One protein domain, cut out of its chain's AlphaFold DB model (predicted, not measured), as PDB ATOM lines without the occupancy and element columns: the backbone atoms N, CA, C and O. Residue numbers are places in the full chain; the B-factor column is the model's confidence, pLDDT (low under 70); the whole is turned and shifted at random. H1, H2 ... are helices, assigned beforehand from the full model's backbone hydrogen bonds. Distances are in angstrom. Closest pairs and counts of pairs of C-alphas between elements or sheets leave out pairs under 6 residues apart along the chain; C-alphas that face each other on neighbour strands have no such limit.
ATOM      1  N   GLY A   2     202.213 149.570 202.611       46.50
ATOM      2  CA  GLY A   2     201.080 149.497 201.686       46.50
ATOM      3  C   GLY A   2     199.840 149.072 202.459       46.50
ATOM      4  O   GLY A   2     199.885 148.062 203.155       46.50
ATOM      5  N   SER A   3     198.768 149.852 202.387       56.28
ATOM      6  CA  SER A   3     197.485 149.474 202.967       56.28
ATOM      7  C   SER A   3     197.004 148.171 202.325       56.28
ATOM      8  O   SER A   3     196.814 148.092 201.110       56.28
ATOM      9  N   THR A   4     196.823 147.128 203.132       64.75
ATOM     10  CA  THR A   4     196.140 145.903 202.709       64.75
ATOM     11  C   THR A   4     194.716 146.267 202.309       64.75
ATOM     12  O   THR A   4     193.914 146.692 203.143       64.75
ATOM     13  N   LYS A   5     194.419 146.167 201.012       80.69
ATOM     14  CA  LYS A   5     193.088 146.426 200.460       80.69
ATOM     15  C   LYS A   5     192.117 145.371 200.990       80.69
ATOM     16  O   LYS A   5     192.412 144.184 200.922       80.69
ATOM     17  N   THR A   6     190.978 145.805 201.521       83.62
ATOM     18  CA  THR A   6     189.960 144.913 202.092       83.62
ATOM     19  C   THR A   6     189.036 144.343 201.006       83.62
ATOM     20  O   THR A   6     188.921 144.940 199.932       83.62
ATOM     21  N   PRO A   7     188.300 143.248 201.269       80.69
ATOM     22  CA  PRO A   7     187.267 142.756 200.351       80.69
ATOM     23  C   PRO A   7     186.234 143.827 199.978       80.69
ATOM     24  O   PRO A   7     185.841 143.946 198.820       80.69
ATOM     25  N   VAL A   8     185.867 144.686 200.935       80.56
ATOM     26  CA  VAL A   8     184.949 145.815 200.714       80.56
ATOM     27  C   VAL A   8     185.522 146.822 199.715       80.56
ATOM     28  O   VAL A   8     184.782 147.315 198.871       80.56
ATOM     29  N   TYR A   9     186.831 147.098 199.748       82.19
ATOM     30  CA  TYR A   9     187.476 147.967 198.757       82.19
ATOM     31  C   TYR A   9     187.349 147.406 197.333       82.19
ATOM     32  O   TYR A   9     187.122 148.151 196.383       82.19
ATOM     33  N   TRP A  10     187.498 146.095 197.152       79.25
ATOM     34  CA  TRP A  10     187.335 145.489 195.831       79.25
ATOM     35  C   TRP A  10     185.874 145.465 195.391       79.25
ATOM     36  O   TRP A  10     185.580 145.730 194.227       79.25
ATOM     37  N   LEU A  11     184.962 145.234 196.336       78.81
ATOM     38  CA  LEU A  11     183.533 145.240 196.071       78.81
ATOM     39  C   LEU A  11     183.055 146.619 195.616       78.81
ATOM     40  O   LEU A  11     182.304 146.710 194.650       78.81
ATOM     41  N   THR A  12     183.514 147.703 196.247       75.44
ATOM     42  CA  THR A  12     183.153 149.057 195.801       75.44
ATOM     43  C   THR A  12     183.637 149.326 194.381       75.44
ATOM     44  O   THR A  12     182.868 149.847 193.577       75.44
ATOM     45  N   ASN A  13     184.853 148.900 194.025       76.69
ATOM     46  CA  ASN A  13     185.344 149.003 192.646       76.69
ATOM     47  C   ASN A  13     184.475 148.208 191.659       76.69
ATOM     48  O   ASN A  13     184.197 148.693 190.566       76.69
ATOM     49  N   LEU A  14     184.020 147.016 192.052       79.44
ATOM     50  CA  LEU A  14     183.189 146.155 191.213       79.44
ATOM     51  C   LEU A  14     181.750 146.683 191.055       79.44
ATOM     52  O   LEU A  14     181.151 146.531 189.995       79.44
ATOM     53  N   LEU A  15     181.189 147.307 192.099       71.25
ATOM     54  CA  LEU A  15     179.785 147.729 192.144       71.25
ATOM     55  C   LEU A  15     179.522 149.161 191.662       71.25
ATOM     56  O   LEU A  15     178.394 149.427 191.236       71.25
ATOM     57  N   ILE A  16     180.502 150.066 191.778       68.81
ATOM     58  CA  ILE A  16     180.384 151.484 191.380       68.81
ATOM     59  C   ILE A  16     180.651 151.666 189.872       68.81
ATOM     60  O   ILE A  16     180.193 152.641 189.283       68.81
ATOM     61  N   GLY A  17     181.356 150.724 189.239       63.72
ATOM     62  CA  GLY A  17     181.619 150.726 187.798       63.72
ATOM     63  C   GLY A  17     180.480 150.161 186.938       63.72
ATOM     64  O   GLY A  17     179.432 149.742 187.423       63.72
ATOM     65  N   ASP A  18     180.731 150.087 185.633       69.12
ATOM     66  CA  ASP A  18     179.886 149.462 184.599       69.12
ATOM     67  C   ASP A  18     179.952 147.917 184.587       69.12
ATOM     68  O   ASP A  18     179.529 147.274 183.627       69.12
ATOM     69  N   GLY A  19     180.504 147.305 185.641       66.44
ATOM     70  CA  GLY A  19     180.845 145.878 185.684       66.44
ATOM     71  C   GLY A  19     182.233 145.549 185.109       66.44
ATOM     72  O   GLY A  19     182.587 144.373 184.983       66.44
ATOM     73  N   SER A  20     183.046 146.552 184.759       77.75
ATOM     74  CA  SER A  20     184.462 146.358 184.429       77.75
ATOM     75  C   SER A  20     185.292 145.940 185.648       77.75
ATOM     76  O   SER A  20     185.137 146.445 186.760       77.75
ATOM     77  N   ILE A  21     186.212 145.001 185.424       84.06
ATOM     78  CA  ILE A  21     187.175 144.552 186.427       84.06
ATOM     79  C   ILE A  21     188.437 145.383 186.235       84.06
ATOM     80  O   ILE A  21     189.218 145.148 185.318       84.06
ATOM     81  N   ASN A  22     188.620 146.385 187.092       84.50
ATOM     82  CA  ASN A  22     189.720 147.351 186.985       84.50
ATOM     83  C   ASN A  22     190.871 147.035 187.952       84.50
ATOM     84  O   ASN A  22     191.530 147.932 188.480       84.50
ATOM     85  N   PHE A  23     191.096 145.749 188.230       87.19
ATOM     86  CA  PHE A  23     192.137 145.291 189.143       87.19
ATOM     87  C   PHE A  23     192.694 143.921 188.766       87.19
ATOM     88  O   PHE A  23     192.067 143.147 188.052       87.19
ATOM     89  N   GLN A  24     193.890 143.604 189.266       89.31
ATOM     90  CA  GLN A  24     194.540 142.322 189.002       89.31
ATOM     91  C   GLN A  24     193.889 141.205 189.829       89.31
ATOM     92  O   GLN A  24     194.249 140.997 190.988       89.31
ATOM     93  N   VAL A  25     192.960 140.462 189.228       92.25
ATOM     94  CA  VAL A  25     192.185 139.396 189.894       92.25
ATOM     95  C   VAL A  25     193.069 138.342 190.569       92.25
ATOM     96  O   VAL A  25     192.778 137.902 191.677       92.25
ATOM     97  N   ASN A  26     194.211 137.991 189.976       94.06
ATOM     98  CA  ASN A  26     195.131 136.998 190.548       94.06
ATOM     99  C   ASN A  26     195.878 137.463 191.814       94.06
ATOM    100  O   ASN A  26     196.569 136.662 192.444       94.06
ATOM    101  N   THR A  27     195.736 138.731 192.216       92.50
ATOM    102  CA  THR A  27     196.245 139.220 193.511       92.50
ATOM    103  C   THR A  27     195.310 138.898 194.674       92.50
ATOM    104  O   THR A  27     195.739 138.970 195.823       92.50
ATOM    105  N   LEU A  28     194.064 138.502 194.392       93.00
ATOM    106  CA  LEU A  28     193.098 138.124 195.415       93.00
ATOM    107  C   LEU A  28     193.504 136.811 196.107       93.00
ATOM    108  O   LEU A  28     194.102 135.900 195.513       93.00
ATOM    109  N   ASP A  29     193.176 136.715 197.390       94.50
ATOM    110  CA  ASP A  29     193.096 135.437 198.090       94.50
ATOM    111  C   ASP A  29     191.748 134.745 197.818       94.50
ATOM    112  O   ASP A  29     190.834 135.313 197.212       94.50
ATOM    113  N   ALA A  30     191.653 133.479 198.230       95.31
ATOM    114  CA  ALA A  30     190.484 132.646 197.980       95.31
ATOM    115  C   ALA A  30     189.216 133.201 198.647       95.31
ATOM    116  O   ALA A  30     188.158 133.216 198.024       95.31
ATOM    117  N   GLU A  31     189.318 133.680 199.887       94.94
ATOM    118  CA  GLU A  31     188.174 134.195 200.648       94.94
ATOM    119  C   GLU A  31     187.610 135.463 200.008       94.94
ATOM    120  O   GLU A  31     186.403 135.574 199.789       94.94
ATOM    121  N   THR A  32     188.491 136.388 199.628       93.56
ATOM    122  CA  THR A  32     188.120 137.625 198.949       93.56
ATOM    123  C   THR A  32     187.497 137.336 197.591       93.56
ATOM    124  O   THR A  32     186.483 137.940 197.251       93.56
ATOM    125  N   LEU A  33     188.054 136.399 196.815       95.94
ATOM    126  CA  LEU A  33     187.469 136.002 195.535       95.94
ATOM    127  C   LEU A  33     186.043 135.470 195.710       95.94
ATOM    128  O   LEU A  33     185.149 135.900 194.985       95.94
ATOM    129  N   VAL A  34     185.839 134.543 196.651       96.62
ATOM    130  CA  VAL A  34     184.524 133.937 196.906       96.62
ATOM    131  C   VAL A  34     183.526 135.002 197.344       96.62
ATOM    132  O   VAL A  34     182.440 135.076 196.780       96.62
ATOM    133  N   PHE A  35     183.918 135.874 198.278       94.38
ATOM    134  CA  PHE A  35     183.086 136.989 198.719       94.38
ATOM    135  C   PHE A  35     182.672 137.890 197.550       94.38
ATOM    136  O   PHE A  35     181.494 138.193 197.382       94.38
ATOM    137  N   LEU A  36     183.623 138.296 196.706       93.88
ATOM    138  CA  LEU A  36     183.331 139.158 195.562       93.88
ATOM    139  C   LEU A  36     182.454 138.470 194.518       93.88
ATOM    140  O   LEU A  36     181.578 139.123 193.961       93.88
ATOM    141  N   ALA A  37     182.676 137.182 194.247       95.00
ATOM    142  CA  ALA A  37     181.854 136.418 193.318       95.00
ATOM    143  C   ALA A  37     180.405 136.308 193.819       95.00
ATOM    144  O   ALA A  37     179.489 136.606 193.055       95.00
ATOM    145  N   ASP A  38     180.210 135.981 195.099       94.00
ATOM    146  CA  ASP A  38     178.889 135.864 195.727       94.00
ATOM    147  C   ASP A  38     178.138 137.209 195.742       94.00
ATOM    148  O   ASP A  38     176.941 137.268 195.455       94.00
ATOM    149  N   GLU A  39     178.817 138.318 196.054       91.81
ATOM    150  CA  GLU A  39     178.189 139.646 196.030       91.81
ATOM    151  C   GLU A  39     177.917 140.143 194.604       91.81
ATOM    152  O   GLU A  39     176.879 140.757 194.342       91.81
ATOM    153  N   ALA A  40     178.817 139.861 193.659       90.69
ATOM    154  CA  ALA A  40     178.621 140.206 192.256       90.69
ATOM    155  C   ALA A  40     177.445 139.437 191.649       90.69
ATOM    156  O   ALA A  40     176.639 140.033 190.935       90.69
ATOM    157  N   GLU A  41     177.313 138.147 191.965       91.31
ATOM    158  CA  GLU A  41     176.250 137.270 191.472       91.31
ATOM    159  C   GLU A  41     174.858 137.826 191.785       91.31
ATOM    160  O   GLU A  41     174.002 137.867 190.900       91.31
ATOM    161  N   LYS A  42     174.651 138.329 193.011       89.38
ATOM    162  CA  LYS A  42     173.369 138.902 193.458       89.38
ATOM    163  C   LYS A  42     172.891 140.066 192.589       89.38
ATOM    164  O   LYS A  42     171.689 140.299 192.492       89.38
ATOM    165  N   LYS A  43     173.820 140.826 191.999       86.38
ATOM    166  CA  LYS A  43     173.513 142.006 191.174       86.38
ATOM    167  C   LYS A  43     173.564 141.687 189.683       86.38
ATOM    168  O   LYS A  43     172.689 142.116 188.937       86.38
ATOM    169  N   ASN A  44     174.607 140.986 189.243       87.31
ATOM    170  CA  ASN A  44     174.806 140.578 187.861       87.31
ATOM    171  C   ASN A  44     175.714 139.327 187.782       87.31
ATOM    172  O   ASN A  44     176.940 139.457 187.907       87.31
ATOM    173  N   PRO A  45     175.164 138.133 187.487       90.19
ATOM    174  CA  PRO A  45     175.948 136.900 187.399       90.19
ATOM    175  C   PRO A  45     177.057 136.965 186.341       90.19
ATOM    176  O   PRO A  45     178.109 136.361 186.533       90.19
ATOM    177  N   ASP A  46     176.895 137.758 185.277       90.88
ATOM    178  CA  ASP A  46     177.914 137.892 184.228       90.88
ATOM    179  C   ASP A  46     179.203 138.532 184.773       90.88
ATOM    180  O   ASP A  46     180.310 138.171 184.369       90.88
ATOM    181  N   THR A  47     179.075 139.436 185.750       91.75
ATOM    182  CA  THR A  47     180.226 140.065 186.419       91.75
ATOM    183  C   THR A  47     180.967 139.056 187.297       91.75
ATOM    184  O   THR A  47     182.195 138.984 187.247       91.75
ATOM    185  N   ALA A  48     180.233 138.226 188.046       93.75
ATOM    186  CA  ALA A  48     180.818 137.152 188.847       93.75
ATOM    187  C   ALA A  48     181.544 136.123 187.966       93.75
ATOM    188  O   ALA A  48     182.682 135.749 188.241       93.75
ATOM    189  N   ILE A  49     180.929 135.714 186.853       94.56
ATOM    190  CA  ILE A  49     181.528 134.772 185.901       94.56
ATOM    191  C   ILE A  49     182.795 135.363 185.273       94.56
ATOM    192  O   ILE A  49     183.803 134.663 185.165       94.56
ATOM    193  N   LYS A  50     182.776 136.647 184.888       93.88
ATOM    194  CA  LYS A  50     183.958 137.339 184.357       93.88
ATOM    195  C   LYS A  50     185.102 137.338 185.373       93.88
ATOM    196  O   LYS A  50     186.214 136.951 185.022       93.88
ATOM    197  N   LEU A  51     184.810 137.668 186.632       94.81
ATOM    198  CA  LEU A  51     185.784 137.637 187.725       94.81
ATOM    199  C   LEU A  51     186.410 136.248 187.882       94.81
ATOM    200  O   LEU A  51     187.629 136.115 187.935       94.81
ATOM    201  N   LEU A  52     185.586 135.202 187.889       96.69
ATOM    202  CA  LEU A  52     186.058 133.824 188.036       96.69
ATOM    203  C   LEU A  52     186.838 133.320 186.815       96.69
ATOM    204  O   LEU A  52     187.685 132.444 186.958       96.69
ATOM    205  N   ASN A  53     186.586 133.857 185.620       95.12
ATOM    206  CA  ASN A  53     187.363 133.522 184.425       95.12
ATOM    207  C   ASN A  53     188.749 134.188 184.416       95.12
ATOM    208  O   ASN A  53     189.692 133.605 183.885       95.12
ATOM    209  N   GLU A  54     188.888 135.377 185.005       95.69
ATOM    210  CA  GLU A  54     190.176 136.073 185.145       95.69
ATOM    211  C   GLU A  54     191.040 135.506 186.292       95.69
ATOM    212  O   GLU A  54     192.262 135.688 186.307       95.69
ATOM    213  N   TYR A  55     190.430 134.777 187.233       96.56
ATOM    214  CA  TYR A  55     191.126 134.116 188.334       96.56
ATOM    215  C   TYR A  55     191.737 132.773 187.902       96.56
ATOM    216  O   TYR A  55     191.091 131.725 187.908       96.56
ATOM    217  N   THR A  56     193.021 132.793 187.550       95.62
ATOM    218  CA  THR A  56     193.786 131.618 187.101       95.62
ATOM    219  C   THR A  56     194.649 130.995 188.200       95.62
ATOM    220  O   THR A  56     195.132 129.878 188.030       95.62
ATOM    221  N   LYS A  57     194.825 131.692 189.329       95.06
ATOM    222  CA  LYS A  57     195.646 131.266 190.476       95.06
ATOM    223  C   LYS A  57     195.186 129.952 191.115       95.06
ATOM    224  O   LYS A  57     196.027 129.141 191.485       95.06
ATOM    225  N   ASP A  58     193.876 129.745 191.244       96.69
ATOM    226  CA  ASP A  58     193.290 128.463 191.652       96.69
ATOM    227  C   ASP A  58     192.074 128.146 190.760       96.69
ATOM    228  O   ASP A  58     190.950 128.601 191.013       96.69
ATOM    229  N   PRO A  59     192.293 127.380 189.677       96.25
ATOM    230  CA  PRO A  59     191.262 127.108 188.689       96.25
ATOM    231  C   PRO A  59     190.192 126.127 189.196       96.25
ATOM    232  O   PRO A  59     189.082 126.128 188.659       96.25
ATOM    233  N   LYS A  60     190.484 125.326 190.234       97.56
ATOM    234  CA  LYS A  60     189.499 124.438 190.872       97.56
ATOM    235  C   LYS A  60     188.495 125.255 191.665       97.56
ATOM    236  O   LYS A  60     187.291 125.057 191.517       97.56
ATOM    237  N   LEU A  61     188.980 126.214 192.456       97.62
ATOM    238  CA  LEU A  61     188.118 127.142 193.185       97.62
ATOM    239  C   LEU A  61     187.232 127.939 192.223       97.62
ATOM    240  O   LEU A  61     186.021 128.013 192.435       97.62
ATOM    241  N   ALA A  62     187.806 128.475 191.141       97.31
ATOM    242  CA  ALA A  62     187.035 129.196 190.131       97.31
ATOM    243  C   ALA A  62     185.938 128.326 189.501       97.31
ATOM    244  O   ALA A  62     184.789 128.756 189.394       97.31
ATOM    245  N   ALA A  63     186.264 127.090 189.106       97.75
ATOM    246  CA  ALA A  63     185.291 126.153 188.545       97.75
ATOM    247  C   ALA A  63     184.178 125.804 189.547       97.75
ATOM    248  O   ALA A  63     183.001 125.841 189.183       97.75
ATOM    249  N   LYS A  64     184.533 125.560 190.815       97.88
ATOM    250  CA  LYS A  64     183.576 125.289 191.895       97.88
ATOM    251  C   LYS A  64     182.601 126.448 192.102       97.88
ATOM    252  O   LYS A  64     181.397 126.222 192.199       97.88
ATOM    253  N   GLN A  65     183.098 127.687 192.130       97.88
ATOM    254  CA  GLN A  65     182.240 128.868 192.276       97.88
ATOM    255  C   GLN A  65     181.352 129.088 191.049       97.88
ATOM    256  O   GLN A  65     180.162 129.342 191.202       97.88
ATOM    257  N   LYS A  66     181.874 128.895 189.829       97.69
ATOM    258  CA  LYS A  66     181.046 128.944 188.611       97.69
ATOM    259  C   LYS A  66     179.910 127.919 188.663       97.69
ATOM    260  O   LYS A  66     178.788 128.242 188.282       97.69
ATOM    261  N   PHE A  67     180.173 126.710 189.161       97.81
ATOM    262  CA  PHE A  67     179.138 125.689 189.315       97.81
ATOM    263  C   PHE A  67     178.085 126.075 190.360       97.81
ATOM    264  O   PHE A  67     176.893 125.973 190.076       97.81
ATOM    265  N   LYS A  68     178.499 126.614 191.516       96.44
ATOM    266  CA  LYS A  68     177.578 127.180 192.519       96.44
ATOM    267  C   LYS A  68     176.672 128.256 191.906       96.44
ATOM    268  O   LYS A  68     175.457 128.143 192.019       96.44
ATOM    269  N   ILE A  69     177.255 129.224 191.197       95.31
ATOM    270  CA  ILE A  69     176.513 130.295 190.515       95.31
ATOM    271  C   ILE A  69     175.521 129.709 189.508       95.31
ATOM    272  O   ILE A  69     174.365 130.120 189.468       95.31
ATOM    273  N   SER A  70     175.924 128.706 188.716       95.62
ATOM    274  CA  SER A  70     175.023 128.092 187.732       95.62
ATOM    275  C   SER A  70     173.727 127.565 188.362       95.62
ATOM    276  O   SER A  70     172.663 127.728 187.775       95.62
ATOM    277  N   LYS A  71     173.772 127.039 189.591       93.12
ATOM    278  CA  LYS A  71     172.583 126.537 190.303       93.12
ATOM    279  C   LYS A  71     171.625 127.645 190.769       93.12
ATOM    280  O   LYS A  71     170.456 127.364 191.007       93.12
ATOM    281  N   ASN A  72     172.093 128.886 190.855       93.25
ATOM    282  CA  ASN A  72     171.325 130.030 191.347       93.25
ATOM    283  C   ASN A  72     170.819 130.953 190.224       93.25
ATOM    284  O   ASN A  72     169.907 131.753 190.447       93.25
ATOM    285  N   ILE A  73     171.393 130.868 189.018       92.44
ATOM    286  CA  ILE A  73     170.954 131.674 187.874       92.44
ATOM    287  C   ILE A  73     169.514 131.293 187.496       92.44
ATOM    288  O   ILE A  73     169.233 130.173 187.055       92.44
ATOM    289  N   SER A  74     168.606 132.266 187.615       90.06
ATOM    290  CA  SER A  74     167.193 132.105 187.250       90.06
ATOM    291  C   SER A  74     166.952 132.105 185.738       90.06
ATOM    292  O   SER A  74     165.980 131.518 185.279       90.06
ATOM    293  N   ASP A  75     167.821 132.753 184.959       93.06
ATOM    294  CA  ASP A  75     167.765 132.729 183.494       93.06
ATOM    295  C   ASP A  75     168.229 131.362 182.969       93.06
ATOM    296  O   ASP A  75     169.414 131.017 183.027       93.06
ATOM    297  N   ASP A  76     167.283 130.581 182.452       91.56
ATOM    298  CA  ASP A  76     167.527 129.224 181.966       91.56
ATOM    299  C   ASP A  76     168.606 129.162 180.880       91.56
ATOM    300  O   ASP A  76     169.482 128.298 180.934       91.56
ATOM    301  N   ALA A  77     168.592 130.092 179.926       93.38
ATOM    302  CA  ALA A  77     169.539 130.085 178.819       93.38
ATOM    303  C   ALA A  77     170.964 130.368 179.312       93.38
ATOM    304  O   ALA A  77     171.903 129.657 178.942       93.38
TER     305      ALA A  77
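AT A GLANCE: This is residues 2 to 77 of the 194 residues of an uncharacterized protein of Deferribacteraceae bacterium (UniProt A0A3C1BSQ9). H2, H3 and H4 form a triangular, up-and-down bundle, each running against the one before it, and H1 packs on H2, apart from H4. The 76 printed residues include four named helices, H1 to H4 in chain order, and no named strand: all helix. The whole is compact, radius of gyration of the C-alphas 11.9 A, with an elongated outline of 44 by 27 by 15 A.

HOW THE PARTS SIT: The hub H2, residues 30 to 43, and H3, residues 45 to 54, form a hairpin at a shallow tilt of 28 degrees; their closest C-alphas, Ala 37 and Ala 48, are 4.6 A apart. H4, residues 59 to 72, forms a hairpin with H3 at 9 degrees, closest C-alphas Leu 52 and Ala 62, 5.2 A. H4 touches H2, closest C-alphas Glu 41 and Ile 69, 7.0 A. H1, residues 7 to 16, touches H2 the same way at 29 degrees, closest C-alphas Pro 7 and Thr 32, 5.4 A. Every O i to N i+4 pair is within hydrogen-bond range in H1 and H3, against 8 of 10 in H2 and 9 of 10 in H4.

IN THESE COORDINATES: H2 spans 20.5 A from C-alpha 30 at (190.484, 132.646, 197.980); H4 spans 20.3 A, ending at C-alpha 72 (171.325, 130.030, 191.347).

THE WHOLE: The printed part has no cut; the H1 to H2 link is long. Residues 2 to 4 and 16 to 19 have pLDDT under 70.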